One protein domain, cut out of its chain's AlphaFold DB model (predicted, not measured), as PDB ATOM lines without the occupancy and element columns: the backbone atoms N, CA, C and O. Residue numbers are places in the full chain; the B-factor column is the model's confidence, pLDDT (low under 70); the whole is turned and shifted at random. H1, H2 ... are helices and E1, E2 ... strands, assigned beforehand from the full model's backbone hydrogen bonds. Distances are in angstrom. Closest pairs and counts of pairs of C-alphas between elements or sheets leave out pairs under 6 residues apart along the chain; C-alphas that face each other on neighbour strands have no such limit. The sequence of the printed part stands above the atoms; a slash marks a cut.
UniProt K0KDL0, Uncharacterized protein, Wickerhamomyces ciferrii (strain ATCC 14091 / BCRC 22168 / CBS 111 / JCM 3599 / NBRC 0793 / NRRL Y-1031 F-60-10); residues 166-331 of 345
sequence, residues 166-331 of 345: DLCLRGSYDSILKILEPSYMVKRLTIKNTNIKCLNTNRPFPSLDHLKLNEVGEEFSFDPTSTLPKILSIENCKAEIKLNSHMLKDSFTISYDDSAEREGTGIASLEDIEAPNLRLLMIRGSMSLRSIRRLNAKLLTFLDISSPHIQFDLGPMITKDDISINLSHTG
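Overview. This is residues 166 to 331 of the 345 residues of an uncharacterized protein of Wickerhamomyces ciferrii (strain ATCC 14091 / BCRC 22168 / CBS 111 / JCM 3599 / NBRC 0793 / NRRL Y-1031 F-60-10) (UniProt K0KDL0). With little regular structure, the printed part winds as a short solenoid of stacked turns: one wall is the parallel sheet E1 E2 E3 E4 E5 E7 E9 E11, and across from it lie H1, loops, H2 and the small parallel sheet E6 E8 E10. Of 166 residues, 62 are in two named helices and eleven named strands, mostly strand, in the order E1 H1 E2 E3 E4 H2 E5 to E11. It is compact, with a radius of gyration of the C-alphas of 15.7 A, and spans 47 by 31 by 23 A.

Along the chain. E1, 166 to 170, begins at C-alpha (70.805, 80.036, 7.398). Then come H1, 174 to 179; E2, 188 to 194, 17.2 A long; E3, 210 to 216, 16.6 A; E4, 231 to 235; H2, 245 to 248; E5, 253 to 257; E6, 269 to 271; E7, 280 to 284; E8, 291 to 293; E9, 302 to 306; E10, 311 to 313; and E11, 324 to 327, ending at (58.089, 90.442, -21.967).

Arrangement. E1 and E2 are parallel, N 167 to O 188 being 2.9 A. H1 has 1 of 2 O i to N i+4 pairs within hydrogen-bond range; H2 is too short for one. E6 and E8 are parallel, N 270 to O 291 being 3.0 A.

Size, cuts and confidence. The printed part has no cut. Links E2 to E3, E3 to E4 and E5 to E6 are long. Residues 308 to 331 have pLDDT under 70.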
ATOM      1  N   ASP A 166      70.243  79.938   8.741       89.31
ATOM      2  CA  ASP A 166      70.805  80.036   7.398       89.31
ATOM      3  C   ASP A 166      71.884  78.968   7.222       89.31
ATOM      4  O   ASP A 166      72.826  78.918   8.009       89.31
ATOM      5  N   LEU A 167      71.776  78.134   6.191       90.00
ATOM      6  CA  LEU A 167      72.743  77.086   5.872       90.00
ATOM      7  C   LEU A 167      73.229  77.243   4.431       90.00
ATOM      8  O   LEU A 167      72.427  77.406   3.512       90.00
ATOM      9  N   CYS A 168      74.543  77.172   4.227       91.12
ATOM     10  CA  CYS A 168      75.157  77.144   2.904       91.12
ATOM     11  C   CYS A 168      75.912  75.825   2.725       91.12
ATOM     12  O   CYS A 168      76.736  75.470   3.562       91.12
ATOM     13  N   LEU A 169      75.621  75.109   1.640       89.88
ATOM     14  CA  LEU A 169      76.237  73.834   1.291       89.88
ATOM     15  C   LEU A 169      76.932  73.953  -0.067       89.88
ATOM     16  O   LEU A 169      76.267  74.125  -1.089       89.88
ATOM     17  N   ARG A 170      78.265  73.833  -0.095       88.81
ATOM     18  CA  ARG A 170      79.050  73.786  -1.341       88.81
ATOM     19  C   ARG A 170      79.591  72.394  -1.685       88.81
ATOM     20  O   ARG A 170      80.369  71.830  -0.909       88.81
ATOM     21  N   GLY A 171      79.267  71.866  -2.864       85.06
ATOM     22  CA  GLY A 171      79.682  70.527  -3.318       85.06
ATOM     23  C   GLY A 171      78.580  69.468  -3.216       85.06
ATOM     24  O   GLY A 171      77.407  69.789  -3.040       85.06
ATOM     25  N   SER A 172      78.952  68.190  -3.341       83.31
ATOM     26  CA  SER A 172      78.003  67.067  -3.269       83.31
ATOM     27  C   SER A 172      77.720  66.657  -1.818       83.31
ATOM     28  O   SER A 172      78.655  66.370  -1.070       83.31
ATOM     29  N   TYR A 173      76.438  66.636  -1.431       85.44
ATOM     30  CA  TYR A 173      75.967  66.259  -0.087       85.44
ATOM     31  C   TYR A 173      74.844  65.207  -0.108       85.44
ATOM     32  O   TYR A 173      74.187  65.004   0.909       85.44
ATOM     33  N   ASP A 174      74.622  64.515  -1.232       82.75
ATOM     34  CA  ASP A 174      73.518  63.550  -1.390       82.75
ATOM     35  C   ASP A 174      73.490  62.469  -0.299       82.75
ATOM     36  O   ASP A 174      72.436  62.174   0.267       82.75
ATOM     37  N   SER A 175      74.642  61.874   0.018       82.62
ATOM     38  CA  SER A 175      74.745  60.837   1.050       82.62
ATOM     39  C   SER A 175      74.490  61.397   2.449       82.62
ATOM     40  O   SER A 175      73.762  60.793   3.236       82.62
ATOM     41  N   ILE A 176      75.006  62.596   2.727       86.81
ATOM     42  CA  ILE A 176      74.836  63.297   4.001       86.81
ATOM     43  C   ILE A 176      73.369  63.669   4.242       86.81
ATOM     44  O   ILE A 176      72.849  63.400   5.322       86.81
ATOM     45  N   LEU A 177      72.665  64.212   3.243       88.19
ATOM     46  CA  LEU A 177      71.251  64.591   3.379       88.19
ATOM     47  C   LEU A 177      70.335  63.387   3.666       88.19
ATOM     48  O   LEU A 177      69.305  63.549   4.319       88.19
ATOM     49  N   LYS A 178      70.708  62.171   3.238       86.06
ATOM     50  CA  LYS A 178      69.936  60.936   3.492       86.06
ATOM     51  C   LYS A 178      70.022  60.440   4.938       86.06
ATOM     52  O   LYS A 178      69.067  59.818   5.419       86.06
ATOM     53  N   ILE A 179      71.153  60.676   5.601       87.69
ATOM     54  CA  ILE A 179      71.431  60.228   6.979       87.69
ATOM     55  C   ILE A 179      71.226  61.333   8.021       87.69
ATOM     56  O   ILE A 179      71.270  61.056   9.221       87.69
ATOM     57  N   LEU A 180      71.011  62.569   7.564       91.25
ATOM     58  CA  LEU A 180      70.756  63.721   8.411       91.25
ATOM     59  C   LEU A 180      69.382  63.611   9.079       91.25
ATOM     60  O   LEU A 180      68.365  63.377   8.420       91.25
ATOM     61  N   GLU A 181      69.351  63.793  10.393       91.75
ATOM     62  CA  GLU A 181      68.103  63.928  11.134       91.75
ATOM     63  C   GLU A 181      67.417  65.265  10.824       91.75
ATOM     64  O   GLU A 181      68.105  66.273  10.623       91.75
ATOM     65  N   PRO A 182      66.070  65.305  10.810       91.88
ATOM     66  CA  PRO A 182      65.330  66.521  10.499       91.88
ATOM     67  C   PRO A 182      65.727  67.703  11.395       91.88
ATOM     68  O   PRO A 182      65.673  67.621  12.624       91.88
ATOM     69  N   SER A 183      66.075  68.828  10.770       89.56
ATOM     70  CA  SER A 183      66.392  70.084  11.445       89.56
ATOM     71  C   SER A 183      65.290  71.115  11.229       89.56
ATOM     72  O   SER A 183      65.072  71.611  10.125       89.56
ATOM     73  N   TYR A 184      64.620  71.486  12.319       90.69
ATOM     74  CA  TYR A 184      63.549  72.491  12.329       90.69
ATOM     75  C   TYR A 184      64.068  73.931  12.448       90.69
ATOM     76  O   TYR A 184      63.298  74.886  12.355       90.69
ATOM     77  N   MET A 185      65.375  74.108  12.665       88.88
ATOM     78  CA  MET A 185      65.984  75.432  12.806       88.88
ATOM     79  C   MET A 185      66.279  76.088  11.459       88.88
ATOM     80  O   MET A 185      66.194  77.310  11.362       88.88
ATOM     81  N   VAL A 186      66.601  75.303  10.424       91.19
ATOM     82  CA  VAL A 186      66.974  75.832   9.104       91.19
ATOM     83  C   VAL A 186      65.751  76.435   8.418       91.19
ATOM     84  O   VAL A 186      64.763  75.756   8.150       91.19
ATOM     85  N   LYS A 187      65.847  77.728   8.113       94.75
ATOM     86  CA  LYS A 187      64.841  78.531   7.414       94.75
ATOM     87  C   LYS A 187      65.278  78.937   6.018       94.75
ATOM     88  O   LYS A 187      64.423  79.112   5.152       94.75
ATOM     89  N   ARG A 188      66.585  79.063   5.787       95.31
ATOM     90  CA  ARG A 188      67.165  79.401   4.488       95.31
ATOM     91  C   ARG A 188      68.289  78.438   4.156       95.31
ATOM     92  O   ARG A 188      69.213  78.260   4.946       95.31
ATOM     93  N   LEU A 189      68.222  77.845   2.974       95.00
ATOM     94  CA  LEU A 189      69.214  76.911   2.468       95.00
ATOM     95  C   LEU A 189      69.751  77.439   1.147       95.00
ATOM     96  O   LEU A 189      68.991  77.724   0.228       95.00
ATOM     97  N   THR A 190      71.067  77.557   1.053       94.69
ATOM     98  CA  THR A 190      71.757  77.822  -0.204       94.69
ATOM     99  C   THR A 190      72.595  76.609  -0.573       94.69
ATOM    100  O   THR A 190      73.466  76.214   0.199       94.69
ATOM    101  N   ILE A 191      72.370  76.033  -1.748       93.00
ATOM    102  CA  ILE A 191      73.185  74.943  -2.288       93.00
ATOM    103  C   ILE A 191      73.945  75.486  -3.493       93.00
ATOM    104  O   ILE A 191      73.338  76.053  -4.402       93.00
ATOM    105  N   LYS A 192      75.273  75.351  -3.486       92.75
ATOM    106  CA  LYS A 192      76.144  75.879  -4.543       92.75
ATOM    107  C   LYS A 192      77.066  74.817  -5.115       92.75
ATOM    108  O   LYS A 192      77.634  74.039  -4.347       92.75
ATOM    109  N   ASN A 193      77.311  74.878  -6.425       88.94
ATOM    110  CA  ASN A 193      78.339  74.094  -7.115       88.94
ATOM    111  C   ASN A 193      78.248  72.611  -6.734       88.94
ATOM    112  O   ASN A 193      79.090  72.075  -6.006       88.94
ATOM    113  N   THR A 194      77.142  71.988  -7.125       85.94
ATOM    114  CA  THR A 194      76.789  70.639  -6.694       85.94
ATOM    115  C   THR A 194      76.384  69.760  -7.865       85.94
ATOM    116  O   THR A 194      75.796  70.235  -8.832       85.94
ATOM    117  N   ASN A 195      76.649  68.462  -7.729       86.75
ATOM    118  CA  ASN A 195      76.216  67.422  -8.663       86.75
ATOM    119  C   ASN A 195      75.104  66.554  -8.047       86.75
ATOM    120  O   ASN A 195      74.991  65.376  -8.377       86.75
ATOM    121  N   ILE A 196      74.336  67.116  -7.105       88.38
ATOM    122  CA  ILE A 196      73.144  66.468  -6.548       88.38
ATOM    123  C   ILE A 196      72.199  66.119  -7.699       88.38
ATOM    124  O   ILE A 196      71.855  66.992  -8.494       88.38
ATOM    125  N   LYS A 197      71.780  64.852  -7.784       90.69
ATOM    126  CA  LYS A 197      70.883  64.392  -8.862       90.69
ATOM    127  C   LYS A 197      69.412  64.615  -8.539       90.69
ATOM    128  O   LYS A 197      68.625  64.973  -9.406       90.69
ATOM    129  N   CYS A 198      69.025  64.378  -7.289       90.75
ATOM    130  CA  CYS A 198      67.639  64.484  -6.850       90.75
ATOM    131  C   CYS A 198      67.582  65.111  -5.460       90.75
ATOM    132  O   CYS A 198      68.101  64.542  -4.496       90.75
ATOM    133  N   LEU A 199      66.964  66.285  -5.360       91.56
ATOM    134  CA  LEU A 199      66.864  67.027  -4.109       91.56
ATOM    135  C   LEU A 199      65.475  66.873  -3.479       91.56
ATOM    136  O   LEU A 199      64.470  67.254  -4.076       91.56
ATOM    137  N   ASN A 200      65.449  66.400  -2.231       91.00
ATOM    138  CA  ASN A 200      64.290  66.449  -1.340       91.00
ATOM    139  C   ASN A 200      64.681  67.188  -0.052       91.00
ATOM    140  O   ASN A 200      65.431  66.665   0.776       91.00
ATOM    141  N   THR A 201      64.189  68.416   0.117       85.75
ATOM    142  CA  THR A 201      64.484  69.248   1.296       85.75
ATOM    143  C   THR A 201      63.534  69.017   2.466       85.75
ATOM    144  O   THR A 201      63.896  69.338   3.595       85.75
ATOM    145  N   ASN A 202      62.355  68.431   2.236       87.44
ATOM    146  CA  ASN A 202      61.291  68.332   3.242       87.44
ATOM    147  C   ASN A 202      61.669  67.435   4.415       87.44
ATOM    148  O   ASN A 202      61.319  67.719   5.557       87.44
ATOM    149  N   ARG A 203      62.405  66.357   4.139       88.94
ATOM    150  CA  ARG A 203      62.892  65.454   5.183       88.94
ATOM    151  C   ARG A 203      64.011  66.082   6.031       88.94
ATOM    152  O   ARG A 203      63.849  66.118   7.250       88.94
ATOM    153  N   PRO A 204      65.137  66.549   5.457       91.25
ATOM    154  CA  PRO A 204      66.233  67.098   6.257       91.25
ATOM    155  C   PRO A 204      65.910  68.468   6.866       91.25
ATOM    156  O   PRO A 204      66.401  68.774   7.951       91.25
ATOM    157  N   PHE A 205      65.073  69.285   6.215       94.19
ATOM    158  CA  PHE A 205      64.768  70.656   6.639       94.19
ATOM    159  C   PHE A 205      63.256  70.953   6.569       94.19
ATOM    160  O   PHE A 205      62.819  71.742   5.731       94.19
ATOM    161  N   PRO A 206      62.429  70.377   7.465       93.75
ATOM    162  CA  PRO A 206      60.965  70.488   7.382       93.75
ATOM    163  C   PRO A 206      60.412  71.911   7.535       93.75
ATOM    164  O   PRO A 206      59.253  72.170   7.238       93.75
ATOM    165  N   SER A 207      61.212  72.832   8.071       94.44
ATOM    166  CA  SER A 207      60.823  74.224   8.325       94.44
ATOM    167  C   SER A 207      61.403  75.210   7.309       94.44
ATOM    168  O   SER A 207      61.341  76.415   7.558       94.44
ATOM    169  N   LEU A 208      61.977  74.715   6.208       96.50
ATOM    170  CA  LEU A 208      62.649  75.522   5.197       96.50
ATOM    171  C   LEU A 208      61.663  76.455   4.482       96.50
ATOM    172  O   LEU A 208      60.722  76.005   3.838       96.50
ATOM    173  N   ASP A 209      61.910  77.762   4.564       97.19
ATOM    174  CA  ASP A 209      61.088  78.777   3.903       97.19
ATOM    175  C   ASP A 209      61.734  79.239   2.583       97.19
ATOM    176  O   ASP A 209      61.021  79.502   1.615       97.19
ATOM    177  N   HIS A 210      63.073  79.309   2.515       98.12
ATOM    178  CA  HIS A 210      63.812  79.803   1.345       98.12
ATOM    179  C   HIS A 210      64.861  78.799   0.852       98.12
ATOM    180  O   HIS A 210      65.740  78.393   1.616       98.12
ATOM    181  N   LEU A 211      64.834  78.470  -0.439       97.56
ATOM    182  CA  LEU A 211      65.855  77.674  -1.117       97.56
ATOM    183  C   LEU A 211      66.494  78.485  -2.241       97.56
ATOM    184  O   LEU A 211      65.808  78.952  -3.147       97.56
ATOM    185  N   LYS A 212      67.820  78.608  -2.196       97.50
ATOM    186  CA  LYS A 212      68.633  79.144  -3.284       97.50
ATOM    187  C   LYS A 212      69.537  78.055  -3.850       97.50
ATOM    188  O   LYS A 212      70.340  77.471  -3.123       97.50
ATOM    189  N   LEU A 213      69.433  77.808  -5.145       95.81
ATOM    190  CA  LEU A 213      70.283  76.906  -5.908       95.81
ATOM    191  C   LEU A 213      71.182  77.744  -6.811       95.81
ATOM    192  O   LEU A 213      70.686  78.604  -7.528       95.81
ATOM    193  N   ASN A 214      72.490  77.513  -6.769       94.81
ATOM    194  CA  ASN A 214      73.438  78.160  -7.674       94.81
ATOM    195  C   ASN A 214      74.389  77.124  -8.275       94.81
ATOM    196  O   ASN A 214      74.976  76.343  -7.525       94.81
ATOM    197  N   GLU A 215      74.614  77.153  -9.586       92.25
ATOM    198  CA  GLU A 215      75.570  76.252 -10.253       92.25
ATOM    199  C   GLU A 215      75.274  74.764  -9.969       92.25
ATOM    200  O   GLU A 215      76.143  74.009  -9.520       92.25
ATOM    201  N   VAL A 216      74.027  74.332 -10.177       91.81
ATOM    202  CA  VAL A 216      73.656  72.908 -10.083       91.81
ATOM    203  C   VAL A 216      73.998  72.169 -11.384       91.81
ATOM    204  O   VAL A 216      73.955  72.755 -12.467       91.81
ATOM    205  N   GLY A 217      74.395  70.900 -11.267       91.56
ATOM    206  CA  GLY A 217      74.811  70.047 -12.386       91.56
ATOM    207  C   GLY A 217      73.680  69.655 -13.343       91.56
ATOM    208  O   GLY A 217      72.512  69.860 -13.051       91.56
ATOM    209  N   GLU A 218      74.050  69.071 -14.484       92.00
ATOM    210  CA  GLU A 218      73.151  68.754 -15.612       92.00
ATOM    211  C   GLU A 218      72.086  67.696 -15.285       92.00
ATOM    212  O   GLU A 218      70.982  67.740 -15.812       92.00
ATOM    213  N   GLU A 219      72.390  66.766 -14.376       92.44
ATOM    214  CA  GLU A 219      71.469  65.697 -13.961       92.44
ATOM    215  C   GLU A 219      70.527  66.111 -12.815       92.44
ATOM    216  O   GLU A 219      69.841  65.264 -12.241       92.44
ATOM    217  N   PHE A 220      70.530  67.386 -12.417       93.94
ATOM    218  CA  PHE A 220      69.754  67.854 -11.274       93.94
ATOM    219  C   PHE A 220      68.243  67.790 -11.536       93.94
ATOM    220  O   PHE A 220      67.742  68.237 -12.564       93.94
ATOM    221  N   SER A 221      67.500  67.309 -10.542       94.19
ATOM    222  CA  SER A 221      66.041  67.310 -10.508       94.19
ATOM    223  C   SER A 221      65.522  67.498  -9.080       94.19
ATOM    224  O   SER A 221      66.201  67.191  -8.095       94.19
ATOM    225  N   PHE A 222      64.292  67.992  -8.953       94.69
ATOM    226  CA  PHE A 222      63.560  67.955  -7.689       94.69
ATOM    227  C   PHE A 222      62.827  66.622  -7.535       94.69
ATOM    228  O   PHE A 222      62.379  66.035  -8.520       94.69
ATOM    229  N   ASP A 223      62.663  66.161  -6.295       93.75
ATOM    230  CA  ASP A 223      61.787  65.028  -5.994       93.75
ATOM    231  C   ASP A 223      60.324  65.397  -6.329       93.75
ATOM    232  O   ASP A 223      59.780  66.330  -5.723       93.75
ATOM    233  N   PRO A 224      59.660  64.685  -7.266       92.94
ATOM    234  CA  PRO A 224      58.312  65.015  -7.729       92.94
ATOM    235  C   PRO A 224      57.232  64.884  -6.661       92.94
ATOM    236  O   PRO A 224      56.135  65.415  -6.847       92.94
ATOM    237  N   THR A 225      57.537  64.201  -5.559       93.38
ATOM    238  CA  THR A 225      56.642  63.996  -4.416       93.38
ATOM    239  C   THR A 225      56.860  65.007  -3.293       93.38
ATOM    240  O   THR A 225      56.238  64.900  -2.239       93.38
ATOM    241  N   SER A 226      57.760  65.975  -3.490       92.69
ATOM    242  CA  SER A 226      58.083  66.993  -2.495       92.69
ATOM    243  C   SER A 226      57.480  68.349  -2.851       92.69
ATOM    244  O   SER A 226      57.491  68.775  -4.003       92.69
ATOM    245  N   THR A 227      56.961  69.040  -1.838       95.06
ATOM    246  CA  THR A 227      56.632  70.466  -1.914       95.06
ATOM    247  C   THR A 227      57.918  71.292  -1.873       95.06
ATOM    248  O   THR A 227      58.824  70.993  -1.092       95.06
ATOM    249  N   LEU A 228      58.009  72.340  -2.689       95.94
ATOM    250  CA  LEU A 228      59.130  73.275  -2.659       95.94
ATOM    251  C   LEU A 228      58.894  74.367  -1.603       95.94
ATOM    252  O   LEU A 228      57.748  74.648  -1.241       95.94
ATOM    253  N   PRO A 229      59.963  75.007  -1.095       96.75
ATOM    254  CA  PRO A 229      59.828  76.103  -0.141       96.75
ATOM    255  C   PRO A 229      59.049  77.302  -0.700       96.75
ATOM    256  O   PRO A 229      58.857  77.451  -1.910       96.75
ATOM    257  N   LYS A 230      58.640  78.206   0.199       97.88
ATOM    258  CA  LYS A 230      57.891  79.425  -0.154       97.88
ATOM    259  C   LYS A 230      58.647  80.309  -1.140       97.88
ATOM    260  O   LYS A 230      58.027  80.929  -1.997       97.88
ATOM    261  N   ILE A 231      59.968  80.392  -1.013       98.38
ATOM    262  CA  ILE A 231      60.818  81.150  -1.933       98.38
ATOM    263  C   ILE A 231      61.836  80.205  -2.554       98.38
ATOM    264  O   ILE A 231      62.655  79.618  -1.843       98.38
ATOM    265  N   LEU A 232      61.804  80.109  -3.879       98.00
ATOM    266  CA  LEU A 232      62.749  79.358  -4.686       98.00
ATOM    267  C   LEU A 232      63.523  80.310  -5.598       98.00
ATOM    268  O   LEU A 232      62.932  81.026  -6.404       98.00
ATOM    269  N   SER A 233      64.846  80.283  -5.487       97.94
ATOM    270  CA  SER A 233      65.760  81.013  -6.360       97.94
ATOM    271  C   SER A 233      66.742  80.048  -7.004       97.94
ATOM    272  O   SER A 233      67.361  79.242  -6.312       97.94
ATOM    273  N   ILE A 234      66.857  80.098  -8.325       96.38
ATOM    274  CA  ILE A 234      67.713  79.222  -9.118       96.38
ATOM    275  C   ILE A 234      68.573  80.096 -10.018       96.38
ATOM    276  O   ILE A 234      68.049  80.876 -10.807       96.38
ATOM    277  N   GLU A 235      69.885  79.950  -9.887       94.75
ATOM    278  CA  GLU A 235      70.881  80.720 -10.623       94.75
ATOM    279  C   GLU A 235      71.884  79.782 -11.305       94.75
ATOM    280  O   GLU A 235      72.320  78.787 -10.713       94.75
ATOM    281  N   ASN A 236      72.278  80.103 -12.540       91.50
ATOM    282  CA  ASN A 236      73.325  79.387 -13.290       91.50
ATOM    283  C   ASN A 236      73.128  77.854 -13.306       91.50
ATOM    284  O   ASN A 236      74.055  77.083 -13.032       91.50
ATOM    285  N   CYS A 237      71.897  77.398 -13.533       90.81
ATOM    286  CA  CYS A 237      71.546  75.981 -13.518       90.81
ATOM    287  C   CYS A 237      71.946  75.311 -14.832       90.81
ATOM    288  O   CYS A 237      71.621  75.800 -15.903       90.81
ATOM    289  N   LYS A 238      72.602  74.149 -14.765       91.44
ATOM    290  CA  LYS A 238      72.965  73.384 -15.968       91.44
ATOM    291  C   LYS A 238      71.930  72.328 -16.360       91.44
ATOM    292  O   LYS A 238      72.135  71.639 -17.348       91.44
ATOM    293  N   ALA A 239      70.869  72.168 -15.575       92.19
ATOM    294  CA  ALA A 239      69.810  71.194 -15.814       92.19
ATOM    295  C   ALA A 239      68.552  71.825 -16.419       92.19
ATOM    296  O   ALA A 239      68.247  73.001 -16.186       92.19
ATOM    297  N   GLU A 240      67.791  70.986 -17.119       93.44
ATOM    298  CA  GLU A 240      66.389  71.212 -17.450       93.44
ATOM    299  C   GLU A 240      65.516  70.875 -16.225       93.44
ATOM    300  O   GLU A 240      65.436  69.729 -15.778       93.44
ATOM    301  N   ILE A 241      64.834  71.877 -15.670       94.50
ATOM    302  CA  ILE A 241      64.022  71.759 -14.460       94.50
ATOM    303  C   ILE A 241      62.555  71.567 -14.830       94.50
ATOM    304  O   ILE A 241      61.946  72.405 -15.496       94.50
ATOM    305  N   LYS A 242      61.963  70.490 -14.310       94.69
ATOM    306  CA  LYS A 242      60.529  70.203 -14.420       94.69
ATOM    307  C   LYS A 242      59.840  70.476 -13.091       94.69
ATOM    308  O   LYS A 242      60.269  69.968 -12.057       94.69
ATOM    309  N   LEU A 243      58.776  71.271 -13.140       95.62
ATOM    310  CA  LEU A 243      57.952  71.636 -11.990       95.62
ATOM    311  C   LEU A 243      56.545  71.057 -12.164       95.62
ATOM    312  O   LEU A 243      56.096  70.838 -13.286       95.62
ATOM    313  N   ASN A 244      55.852  70.793 -11.058       96.06
ATOM    314  CA  ASN A 244      54.472  70.302 -11.064       96.06
ATOM    315  C   ASN A 244      53.629  71.008  -9.984       96.06
ATOM    316  O   ASN A 244      54.168  71.686  -9.107       96.06
ATOM    317  N   SER A 245      52.307  70.832 -10.018       96.69
ATOM    318  CA  SER A 245      51.378  71.462  -9.063       96.69
ATOM    319  C   SER A 245      51.671  71.110  -7.600       96.69
ATOM    320  O   SER A 245      51.542  71.952  -6.714       96.69
ATOM    321  N   HIS A 246      52.099  69.873  -7.326       96.44
ATOM    322  CA  HIS A 246      52.429  69.449  -5.966       96.44
ATOM    323  C   HIS A 246      53.637  70.218  -5.416       96.44
ATOM    324  O   HIS A 246      53.591  70.712  -4.291       96.44
ATOM    325  N   MET A 247      54.676  70.386  -6.235       96.69
ATOM    326  CA  MET A 247      55.872  71.154  -5.895       96.69
ATOM    327  C   MET A 247      55.546  72.611  -5.558       96.69
ATOM    328  O   MET A 247      56.114  73.152  -4.615       96.69
ATOM    329  N   LEU A 248      54.635  73.246  -6.300       96.12
ATOM    330  CA  LEU A 248      54.362  74.684  -6.174       96.12
ATOM    331  C   LEU A 248      53.215  75.029  -5.220       96.12
ATOM    332  O   LEU A 248      52.867  76.203  -5.083       96.12
ATOM    333  N   LYS A 249      52.639  74.033  -4.538       94.62
ATOM    334  CA  LYS A 249      51.465  74.197  -3.670       94.62
ATOM    335  C   LYS A 249      51.629  75.325  -2.644       94.62
ATOM    336  O   LYS A 249      50.705  76.113  -2.444       94.62
ATOM    337  N   ASP A 250      52.808  75.420  -2.035       94.38
ATOM    338  CA  ASP A 250      53.115  76.381  -0.967       94.38
ATOM    339  C   ASP A 250      54.044  77.521  -1.427       94.38
ATOM    340  O   ASP A 250      54.376  78.411  -0.640       94.38
ATOM    341  N   SER A 251      54.471  77.519  -2.693       95.94
ATOM    342  CA  SER A 251      55.443  78.481  -3.222       95.94
ATOM    343  C   SER A 251      54.809  79.849  -3.484       95.94
ATOM    344  O   SER A 251      53.769  79.962  -4.125       95.94
ATOM    345  N   PHE A 252      55.460  80.906  -2.995       97.25
ATOM    346  CA  PHE A 252      55.062  82.310  -3.164       97.25
ATOM    347  C   PHE A 252      55.903  83.005  -4.235       97.25
ATOM    348  O   PHE A 252      55.392  83.834  -4.990       97.25
ATOM    349  N   THR A 253      57.188  82.667  -4.298       97.69
ATOM    350  CA  THR A 253      58.167  83.301  -5.180       97.69
ATOM    351  C   THR A 253      58.981  82.232  -5.883       97.69
ATOM    352  O   THR A 253      59.601  81.393  -5.225       97.69
ATOM    353  N   ILE A 254      59.029  82.307  -7.210       97.44
ATOM    354  CA  ILE A 254      59.919  81.505  -8.045       97.44
ATOM    355  C   ILE A 254      60.730  82.464  -8.905       97.44
ATOM    356  O   ILE A 254      60.170  83.233  -9.685       97.44
ATOM    357  N   SER A 255      62.049  82.413  -8.761       97.19
ATOM    358  CA  SER A 255      62.982  83.146  -9.610       97.19
ATOM    359  C   SER A 255      63.989  82.192 -10.233       97.19
ATOM    360  O   SER A 255      64.714  81.507  -9.511       97.19
ATOM    361  N   TYR A 256      64.061  82.196 -11.553       95.12
ATOM    362  CA  TYR A 256      65.110  81.577 -12.342       95.12
ATOM    363  C   TYR A 256      65.875  82.683 -13.067       95.12
ATOM    364  O   TYR A 256      65.255  83.501 -13.749       95.12
ATOM    365  N   ASP A 257      67.193  82.715 -12.910       92.75
ATOM    366  CA  ASP A 257      68.066  83.674 -13.584       92.75
ATOM    367  C   ASP A 257      69.333  82.965 -14.066       92.75
ATOM    368  O   ASP A 257      70.166  82.520 -13.270       92.75
ATOM    369  N   ASP A 258      69.459  82.812 -15.378       85.88
ATOM    370  CA  ASP A 258      70.652  82.256 -15.993       85.88
ATOM    371  C   ASP A 258      71.236  83.233 -17.006       85.88
ATOM    372  O   ASP A 258      70.549  83.774 -17.869       85.88
ATOM    373  N   SER A 259      72.539  83.451 -16.882       78.62
ATOM    374  CA  SER A 259      73.312  84.265 -17.817       78.62
ATOM    375  C   SER A 259      74.014  83.411 -18.870       78.62
ATOM    376  O   SER A 259      74.564  83.941 -19.835       78.62
ATOM    377  N   ALA A 260      74.024  82.087 -18.691       70.69
ATOM    378  CA  ALA A 260      74.629  81.159 -19.622       70.69
ATOM    379  C   ALA A 260      73.623  80.774 -20.717       70.69
ATOM    380  O   ALA A 260      72.659  80.059 -20.468       70.69
ATOM    381  N   GLU A 261      73.888  81.192 -21.956       70.31
ATOM    382  CA  GLU A 261      73.118  80.810 -23.153       70.31
ATOM    383  C   GLU A 261      73.391  79.343 -23.547       70.31
ATOM    384  O   GLU A 261      74.007  79.049 -24.572       70.31
ATOM    385  N   ARG A 262      73.006  78.389 -22.692       78.12
ATOM    386  CA  ARG A 262      73.216  76.950 -22.915       78.12
ATOM    387  C   ARG A 262      71.914  76.278 -23.325       78.12
ATOM    388  O   ARG A 262      70.929  76.327 -22.598       78.12
ATOM    389  N   GLU A 263      71.913  75.605 -24.469       78.19
ATOM    390  CA  GLU A 263      70.768  74.787 -24.874       78.19
ATOM    391  C   GLU A 263      70.477  73.693 -23.833       78.19
ATOM    392  O   GLU A 263      71.393  73.113 -23.249       78.19
ATOM    393  N   GLY A 264      69.195  73.407 -23.595       79.06
ATOM    394  CA  GLY A 264      68.781  72.364 -22.651       79.06
ATOM    395  C   GLY A 264      68.901  72.735 -21.167       79.06
ATOM    396  O   GLY A 264      68.740  71.860 -20.322       79.06
ATOM    397  N   THR A 265      69.145  74.009 -20.823       86.69
ATOM    398  CA  THR A 265      69.096  74.489 -19.432       86.69
ATOM    399  C   THR A 265      67.855  75.332 -19.144       86.69
ATOM    400  O   THR A 265      67.299  75.991 -20.029       86.69
ATOM    401  N   GLY A 266      67.383  75.284 -17.900       89.81
ATOM    402  CA  GLY A 266      66.306  76.129 -17.389       89.81
ATOM    403  C   GLY A 266      64.982  75.426 -17.142       89.81
ATOM    404  O   GLY A 266      64.903  74.205 -17.144       89.81
ATOM    405  N   ILE A 267      63.936  76.195 -16.845       92.00
ATOM    406  CA  ILE A 267      62.597  75.641 -16.593       92.00
ATOM    407  C   ILE A 267      62.018  75.150 -17.921       92.00
ATOM    408  O   ILE A 267      61.896  75.941 -18.852       92.00
ATOM    409  N   ALA A 268      61.657  73.866 -17.996       90.38
ATOM    410  CA  ALA A 268      61.190  73.199 -19.214       90.38
ATOM    411  C   ALA A 268      59.852  73.751 -19.731       90.38
ATOM    412  O   ALA A 268      59.709  74.170 -20.880       90.38
ATOM    413  N   SER A 269      58.844  73.734 -18.863       88.31
ATOM    414  CA  SER A 269      57.499  74.214 -19.154       88.31
ATOM    415  C   SER A 269      56.736  74.485 -17.862       88.31
ATOM    416  O   SER A 269      57.061  73.943 -16.801       88.31
ATOM    417  N   LEU A 270      55.714  75.333 -17.961       90.44
ATOM    418  CA  LEU A 270      54.710  75.534 -16.917       90.44
ATOM    419  C   LEU A 270      53.324  75.289 -17.523       90.44
ATOM    420  O   LEU A 270      52.573  76.226 -17.795       90.44
ATOM    421  N   GLU A 271      53.030  74.018 -17.796       90.06
ATOM    422  CA  GLU A 271      51.758  73.569 -18.365       90.06
ATOM    423  C   GLU A 271      50.928  72.816 -17.327       90.06
ATOM    424  O   GLU A 271      51.453  71.934 -16.651       90.06
ATOM    425  N   ASP A 272      49.639  73.146 -17.212       91.38
ATOM    426  CA  ASP A 272      48.698  72.448 -16.316       91.38
ATOM    427  C   ASP A 272      49.108  72.466 -14.838       91.38
ATOM    428  O   ASP A 272      48.896  71.512 -14.086       91.38
ATOM    429  N   ILE A 273      49.713  73.578 -14.417       93.69
ATOM    430  CA  ILE A 273      50.221  73.758 -13.061       93.69
ATOM    431  C   ILE A 273      49.235  74.571 -12.224       93.69
ATOM    432  O   ILE A 273      48.851  75.684 -12.583       93.69
ATOM    433  N   GLU A 274      48.897  74.048 -11.048       94.94
ATOM    434  CA  GLU A 274      48.205  74.784  -9.991       94.94
ATOM    435  C   GLU A 274      49.227  75.330  -8.992       94.94
ATOM    436  O   GLU A 274      49.923  74.571  -8.316       94.94
ATOM    437  N   ALA A 275      49.309  76.655  -8.888       95.50
ATOM    438  CA  ALA A 275      50.211  77.360  -7.985       95.50
ATOM    439  C   ALA A 275      49.417  78.429  -7.208       95.50
ATOM    440  O   ALA A 275      49.577  79.630  -7.439       95.50
ATOM    441  N   PRO A 276      48.516  78.013  -6.293       93.88
ATOM    442  CA  PRO A 276      47.484  78.885  -5.719       93.88
ATOM    443  C   PRO A 276      48.049  80.047  -4.897       93.88
ATOM    444  O   PRO A 276      47.383  81.067  -4.734       93.88
ATOM    445  N   ASN A 277      49.269  79.891  -4.382       96.00
ATOM    446  CA  ASN A 277      49.929  80.872  -3.533       96.00
ATOM    447  C   ASN A 277      50.989  81.709  -4.263       96.00
ATOM    448  O   ASN A 277      51.584  82.593  -3.641       96.00
ATOM    449  N   LEU A 278      51.235  81.443  -5.549       96.75
ATOM    450  CA  LEU A 278      52.299  82.087  -6.311       96.75
ATOM    451  C   LEU A 278      51.969  83.564  -6.543       96.75
ATOM    452  O   LEU A 278      50.906  83.889  -7.061       96.75
ATOM    453  N   ARG A 279      52.898  84.445  -6.163       95.62
ATOM    454  CA  ARG A 279      52.782  85.909  -6.273       95.62
ATOM    455  C   ARG A 279      53.800  86.521  -7.223       95.62
ATOM    456  O   ARG A 279      53.514  87.538  -7.852       95.62
ATOM    457  N   LEU A 280      54.983  85.915  -7.310       96.56
ATOM    458  CA  LEU A 280      56.089  86.383  -8.139       96.56
ATOM    459  C   LEU A 280      56.655  85.217  -8.941       96.56
ATOM    460  O   LEU A 280      57.153  84.250  -8.358       96.56
ATOM    461  N   LEU A 281      56.616  85.349 -10.264       95.44
ATOM    462  CA  LEU A 281      57.289  84.454 -11.194       95.44
ATOM    463  C   LEU A 281      58.268  85.254 -12.053       95.44
ATOM    464  O   LEU A 281      57.869  86.131 -12.814       95.44
ATOM    465  N   MET A 282      59.554  84.941 -11.924       95.00
ATOM    466  CA  MET A 282      60.613  85.514 -12.746       95.00
ATOM    467  C   MET A 282      61.390  84.384 -13.411       95.00
ATOM    468  O   MET A 282      61.910  83.512 -12.718       95.00
ATOM    469  N   ILE A 283      61.471  84.380 -14.738       92.69
ATOM    470  CA  ILE A 283      62.245  83.404 -15.507       92.69
ATOM    471  C   ILE A 283      63.057  84.153 -16.554       92.69
ATOM    472  O   ILE A 283      62.522  84.554 -17.584       92.69
ATOM    473  N   ARG A 284      64.353  84.329 -16.307       89.31
ATOM    474  CA  ARG A 284      65.277  85.018 -17.210       89.31
ATOM    475  C   ARG A 284      66.359  84.061 -17.694       89.31
ATOM    476  O   ARG A 284      66.899  83.291 -16.906       89.31
ATOM    477  N   GLY A 285      66.629  84.083 -18.997       85.06
ATOM    478  CA  GLY A 285      67.670  83.260 -19.617       85.06
ATOM    479  C   GLY A 285      67.373  81.758 -19.631       85.06
ATOM    480  O   GLY A 285      68.284  80.948 -19.746       85.06
ATOM    481  N   SER A 286      66.103  81.352 -19.509       88.62
ATOM    482  CA  SER A 286      65.737  79.937 -19.651       88.62
ATOM    483  C   SER A 286      65.707  79.546 -21.127       88.62
ATOM    484  O   SER A 286      64.794  79.943 -21.856       88.62
ATOM    485  N   MET A 287      66.676  78.744 -21.567       86.19
ATOM    486  CA  MET A 287      66.756  78.236 -22.943       86.19
ATOM    487  C   MET A 287      65.799  77.063 -23.190       86.19
ATOM    488  O   MET A 287      65.395  76.812 -24.321       86.19
ATOM    489  N   SER A 288      65.407  76.349 -22.133       87.94
ATOM    490  CA  SER A 288      64.514  75.188 -22.224       87.94
ATOM    491  C   SER A 288      63.036  75.532 -22.140       87.94
ATOM    492  O   SER A 288      62.221  74.644 -22.367       87.94
ATOM    493  N   LEU A 289      62.674  76.779 -21.818       88.56
ATOM    494  CA  LEU A 289      61.277  77.158 -21.621       88.56
ATOM    495  C   LEU A 289      60.527  77.177 -22.953       88.56
ATOM    496  O   LEU A 289      60.642  78.121 -23.733       88.56
ATOM    497  N   ARG A 290      59.733  76.133 -23.199       83.12
ATOM    498  CA  ARG A 290      58.965  75.987 -24.447       83.12
ATOM    499  C   ARG A 290      57.578  76.605 -24.359       83.12
ATOM    500  O   ARG A 290      57.079  77.129 -25.354       83.12
ATOM    501  N   SER A 291      56.952  76.545 -23.186       83.12
ATOM    502  CA  SER A 291      55.557  76.943 -23.030       83.12
ATOM    503  C   SER A 291      55.165  77.267 -21.591       83.12
ATOM    504  O   SER A 291      55.674  76.694 -20.622       83.12
ATOM    505  N   ILE A 292      54.203  78.180 -21.475       86.38
ATOM    506  CA  ILE A 292      53.421  78.427 -20.262       86.38
ATOM    507  C   ILE A 292      51.959  78.394 -20.686       86.38
ATOM    508  O   ILE A 292      51.532  79.257 -21.454       86.38
ATOM    509  N   ARG A 293      51.220  77.375 -20.234       83.38
ATOM    510  CA  ARG A 293      49.809  77.162 -20.591       83.38
ATOM    511  C   ARG A 293      49.007  76.702 -19.392       83.38
ATOM    512  O   ARG A 293      49.445  75.833 -18.648       83.38
ATOM    513  N   ARG A 294      47.799  77.242 -19.217       85.25
ATOM    514  CA  ARG A 294      46.883  76.822 -18.134       85.25
ATOM    515  C   ARG A 294      47.541  76.851 -16.733       85.25
ATOM    516  O   ARG A 294      47.245  76.014 -15.888       85.25
ATOM    517  N   LEU A 295      48.432  77.819 -16.490       88.69
ATOM    518  CA  LEU A 295      49.016  78.077 -15.171       88.69
ATOM    519  C   LEU A 295      47.974  78.771 -14.280       88.69
ATOM    520  O   LEU A 295      47.648  79.938 -14.490       88.69
ATOM    521  N   ASN A 296      47.459  78.065 -13.275       89.19
ATOM    522  CA  ASN A 296      46.485  78.594 -12.322       89.19
ATOM    523  C   ASN A 296      47.205  79.219 -11.116       89.19
ATOM    524  O   ASN A 296      47.507  78.536 -10.133       89.19
ATOM    525  N   ALA A 297      47.482  80.522 -11.207       90.62
ATOM    526  CA  ALA A 297      48.185  81.311 -10.194       90.62
ATOM    527  C   ALA A 297      47.415  82.604  -9.867       90.62
ATOM    528  O   ALA A 297      47.839  83.707 -10.197       90.62
ATOM    529  N   LYS A 298      46.257  82.471  -9.206       86.75
ATOM    530  CA  LYS A 298      45.316  83.584  -8.945       86.75
ATOM    531  C   LYS A 298      45.886  84.759  -8.142       86.75
ATOM    532  O   LYS A 298      45.291  85.828  -8.150       86.75
ATOM    533  N   LEU A 299      46.978  84.551  -7.404       91.00
ATOM    534  CA  LEU A 299      47.621  85.584  -6.586       91.00
ATOM    535  C   LEU A 299      48.846  86.210  -7.269       91.00
ATOM    536  O   LEU A 299      49.578  86.956  -6.616       91.00
ATOM    537  N   LEU A 300      49.100  85.894  -8.543       91.38
ATOM    538  CA  LEU A 300      50.268  86.369  -9.273       91.38
ATOM    539  C   LEU A 300      50.175  87.883  -9.495       91.38
ATOM    540  O   LEU A 300      49.322  88.361 -10.231       91.38
ATOM    541  N   THR A 301      51.083  88.629  -8.873       89.94
ATOM    542  CA  THR A 301      51.171  90.097  -8.977       89.94
ATOM    543  C   THR A 301      52.343  90.568  -9.838       89.94
ATOM    544  O   THR A 301      52.356  91.700 -10.313       89.94
ATOM    545  N   PHE A 302      53.354  89.717 -10.037       88.69
ATOM    546  CA  PHE A 302      54.547  90.052 -10.812       88.69
ATOM    547  C   PHE A 302      54.951  88.898 -11.723       88.69
ATOM    548  O   PHE A 302      55.134  87.767 -11.256       88.69
ATOM    549  N   LEU A 303      55.130  89.217 -13.005       90.06
ATOM    550  CA  LEU A 303      55.532  88.281 -14.040       90.06
ATOM    551  C   LEU A 303      56.617  88.901 -14.920       90.06
ATOM    552  O   LEU A 303      56.381  89.884 -15.622       90.06
ATOM    553  N   ASP A 304      57.793  88.288 -14.912       87.69
ATOM    554  CA  ASP A 304      58.901  88.668 -15.783       87.69
ATOM    555  C   ASP A 304      59.461  87.423 -16.454       87.69
ATOM    556  O   ASP A 304      59.971  86.517 -15.789       87.69
ATOM    557  N   ILE A 305      59.319  87.359 -17.774       85.81
ATOM    558  CA  ILE A 305      59.779  86.223 -18.556       85.81
ATOM    559  C   ILE A 305      60.635  86.730 -19.707       85.81
ATOM    560  O   ILE A 305      60.189  87.484 -20.572       85.81
ATOM    561  N   SER A 306      61.867  86.239 -19.735       80.81
ATOM    562  CA  SER A 306      62.831  86.444 -20.802       80.81
ATOM    563  C   SER A 306      63.372  85.080 -21.227       80.81
ATOM    564  O   SER A 306      64.191  84.469 -20.537       80.81
ATOM    565  N   SER A 307      62.848  84.566 -22.343       75.12
ATOM    566  CA  SER A 307      63.260  83.301 -22.955       75.12
ATOM    567  C   SER A 307      63.197  83.411 -24.486       75.12
ATOM    568  O   SER A 307      62.207  83.928 -25.013       75.12
ATOM    569  N   PRO A 308      64.214  82.920 -25.218       67.44
ATOM    570  CA  PRO A 308      64.276  83.066 -26.672       67.44
ATOM    571  C   PRO A 308      63.309  82.156 -27.450       67.44
ATOM    572  O   PRO A 308      63.106  82.386 -28.640       67.44
ATOM    573  N   HIS A 309      62.705  81.140 -26.818       64.50
ATOM    574  CA  HIS A 309      61.937  80.089 -27.511       64.50
ATOM    575  C   HIS A 309      60.484  79.928 -27.037       64.50
ATOM    576  O   HIS A 309      59.810  78.977 -27.434       64.50
ATOM    577  N   ILE A 310      59.990  80.832 -26.190       63.97
ATOM    578  CA  ILE A 310      58.695  80.659 -25.533       63.97
ATOM    579  C   ILE A 310      57.509  80.847 -26.491       63.97
ATOM    580  O   ILE A 310      57.388  81.868 -27.166       63.97
ATOM    581  N   GLN A 311      56.581  79.887 -26.491       55.66
ATOM    582  CA  GLN A 311      55.206  80.095 -26.951       55.66
ATOM    583  C   GLN A 311      54.314  80.427 -25.749       55.66
ATOM    584  O   GLN A 311      54.282  79.683 -24.766       55.66
ATOM    585  N   PHE A 312      53.588  81.541 -25.824       54.09
ATOM    586  CA  PHE A 312      52.793  82.070 -24.716       54.09
ATOM    587  C   PHE A 312      51.297  81.862 -24.978       54.09
ATOM    588  O   PHE A 312      50.783  82.363 -25.973       54.09
ATOM    589  N   ASP A 313      50.604  81.122 -24.109       51.81
ATOM    590  CA  ASP A 313      49.141  80.981 -24.131       51.81
ATOM    591  C   ASP A 313      48.631  80.927 -22.686       51.81
ATOM    592  O   ASP A 313      48.487  79.871 -22.063       51.81
ATOM    593  N   LEU A 314      48.442  82.110 -22.106       52.88
ATOM    594  CA  LEU A 314      47.781  82.234 -20.820       52.88
ATOM    595  C   LEU A 314      46.285  82.028 -21.059       52.88
ATOM    596  O   LEU A 314      45.648  82.852 -21.708       52.88
ATOM    597  N   GLY A 315      45.717  80.952 -20.505       46.22
ATOM    598  CA  GLY A 315      44.262  80.816 -20.405       46.22
ATOM    599  C   GLY A 315      43.633  82.030 -19.691       46.22
ATOM    600  O   GLY A 315      44.364  82.865 -19.156       46.22
ATOM    601  N   PRO A 316      42.294  82.148 -19.642       44.00
ATOM    602  CA  PRO A 316      41.593  83.339 -19.149       44.00
ATOM    603  C   PRO A 316      41.891  83.589 -17.661       44.00
ATOM    604  O   PRO A 316      41.187  83.088 -16.788       44.00
ATOM    605  N   MET A 317      42.987  84.284 -17.349       49.53
ATOM    606  CA  MET A 317      43.488  84.409 -15.974       49.53
ATOM    607  C   MET A 317      44.249  85.698 -15.669       49.53
ATOM    608  O   MET A 317      44.892  85.781 -14.628       49.53
ATOM    609  N   ILE A 318      44.144  86.739 -16.495       46.28
ATOM    610  CA  ILE A 318      44.689  88.050 -16.130       46.28
ATOM    611  C   ILE A 318      43.708  89.140 -16.552       46.28
ATOM    612  O   ILE A 318      43.630  89.488 -17.729       46.28
ATOM    613  N   THR A 319      42.981  89.720 -15.596       39.72
ATOM    614  CA  THR A 319      42.492  91.091 -15.768       39.72
ATOM    615  C   THR A 319      43.722  91.992 -15.788       39.72
ATOM    616  O   THR A 319      44.530  91.986 -14.862       39.72
ATOM    617  N   LYS A 320      43.897  92.703 -16.901       40.19
ATOM    618  CA  LYS A 320      45.109  93.433 -17.309       40.19
ATOM    619  C   LYS A 320      45.554  94.535 -16.331       40.19
ATOM    620  O   LYS A 320      46.651  95.061 -16.482       40.19
ATOM    621  N   ASP A 321      44.729  94.849 -15.337       43.59
ATOM    622  CA  ASP A 321      44.864  96.042 -14.505       43.59
ATOM    623  C   ASP A 321      45.762  95.866 -13.264       43.59
ATOM    624  O   ASP A 321      46.190  96.869 -12.702       43.59
ATOM    625  N   ASP A 322      46.140  94.633 -12.883       39.50
ATOM    626  CA  ASP A 322      46.907  94.373 -11.643       39.50
ATOM    627  C   ASP A 322      48.275  93.683 -11.835       39.50
ATOM    628  O   ASP A 322      48.982  93.425 -10.856       39.50
ATOM    629  N   ILE A 323      48.695  93.384 -13.073       48.62
ATOM    630  CA  ILE A 323      49.950  92.650 -13.332       48.62
ATOM    631  C   ILE A 323      50.931  93.500 -14.137       48.62
ATOM    632  O   ILE A 323      50.707  93.825 -15.302       48.62
ATOM    633  N   SER A 324      52.085  93.793 -13.534       48.34
ATOM    634  CA  SER A 324      53.250  94.295 -14.269       48.34
ATOM    635  C   SER A 324      53.861  93.148 -15.075       48.34
ATOM    636  O   SER A 324      54.600  92.332 -14.526       48.34
ATOM    637  N   ILE A 325      53.512  93.062 -16.359       55.00
ATOM    638  CA  ILE A 325      54.069  92.090 -17.307       55.00
ATOM    639  C   ILE A 325      55.236  92.744 -18.051       55.00
ATOM    640  O   ILE A 325      55.036  93.725 -18.770       55.00
ATOM    641  N   ASN A 326      56.440  92.186 -17.923       50.94
ATOM    642  CA  ASN A 326      57.569  92.529 -18.789       50.94
ATOM    643  C   ASN A 326      57.928  91.317 -19.660       50.94
ATOM    644  O   ASN A 326      58.359  90.284 -19.150       50.94
ATOM    645  N   LEU A 327      57.708  91.440 -20.970       54.22
ATOM    646  CA  LEU A 327      58.089  90.442 -21.967       54.22
ATOM    647  C   LEU A 327      59.174  91.055 -22.847       54.22
ATOM    648  O   LEU A 327      58.919  92.004 -23.587       54.22
ATOM    649  N   SER A 328      60.385  90.509 -22.775       47.59
ATOM    650  CA  SER A 328      61.477  90.880 -23.677       47.59
ATOM    651  C   SER A 328      61.724  89.737 -24.663       47.59
ATOM    652  O   SER A 328      62.219  88.676 -24.291       47.59
ATOM    653  N   HIS A 329      61.341  89.938 -25.928       41.84
ATOM    654  CA  HIS A 329      61.682  89.036 -27.030       41.84
ATOM    655  C   HIS A 329      62.989  89.488 -27.689       41.84
ATOM    656  O   HIS A 329      63.111  90.640 -28.099       41.84
ATOM    657  N   THR A 330      63.944  88.571 -27.837       36.94
ATOM    658  CA  THR A 330      65.212  88.792 -28.557       36.94
ATOM    659  C   THR A 330      65.321  87.986 -29.865       36.94
ATOM    660  O   THR A 330      66.383  87.964 -30.479       36.94
ATOM    661  N   GLY A 331      64.230  87.365 -30.341       35.59
ATOM    662  CA  GLY A 331      64.165  86.596 -31.598       35.59
ATOM    663  C   GLY A 331      63.022  87.040 -32.533       35.59
ATOM    664  O   GLY A 331      62.144  87.789 -32.100       35.59
TER     665      GLY A 331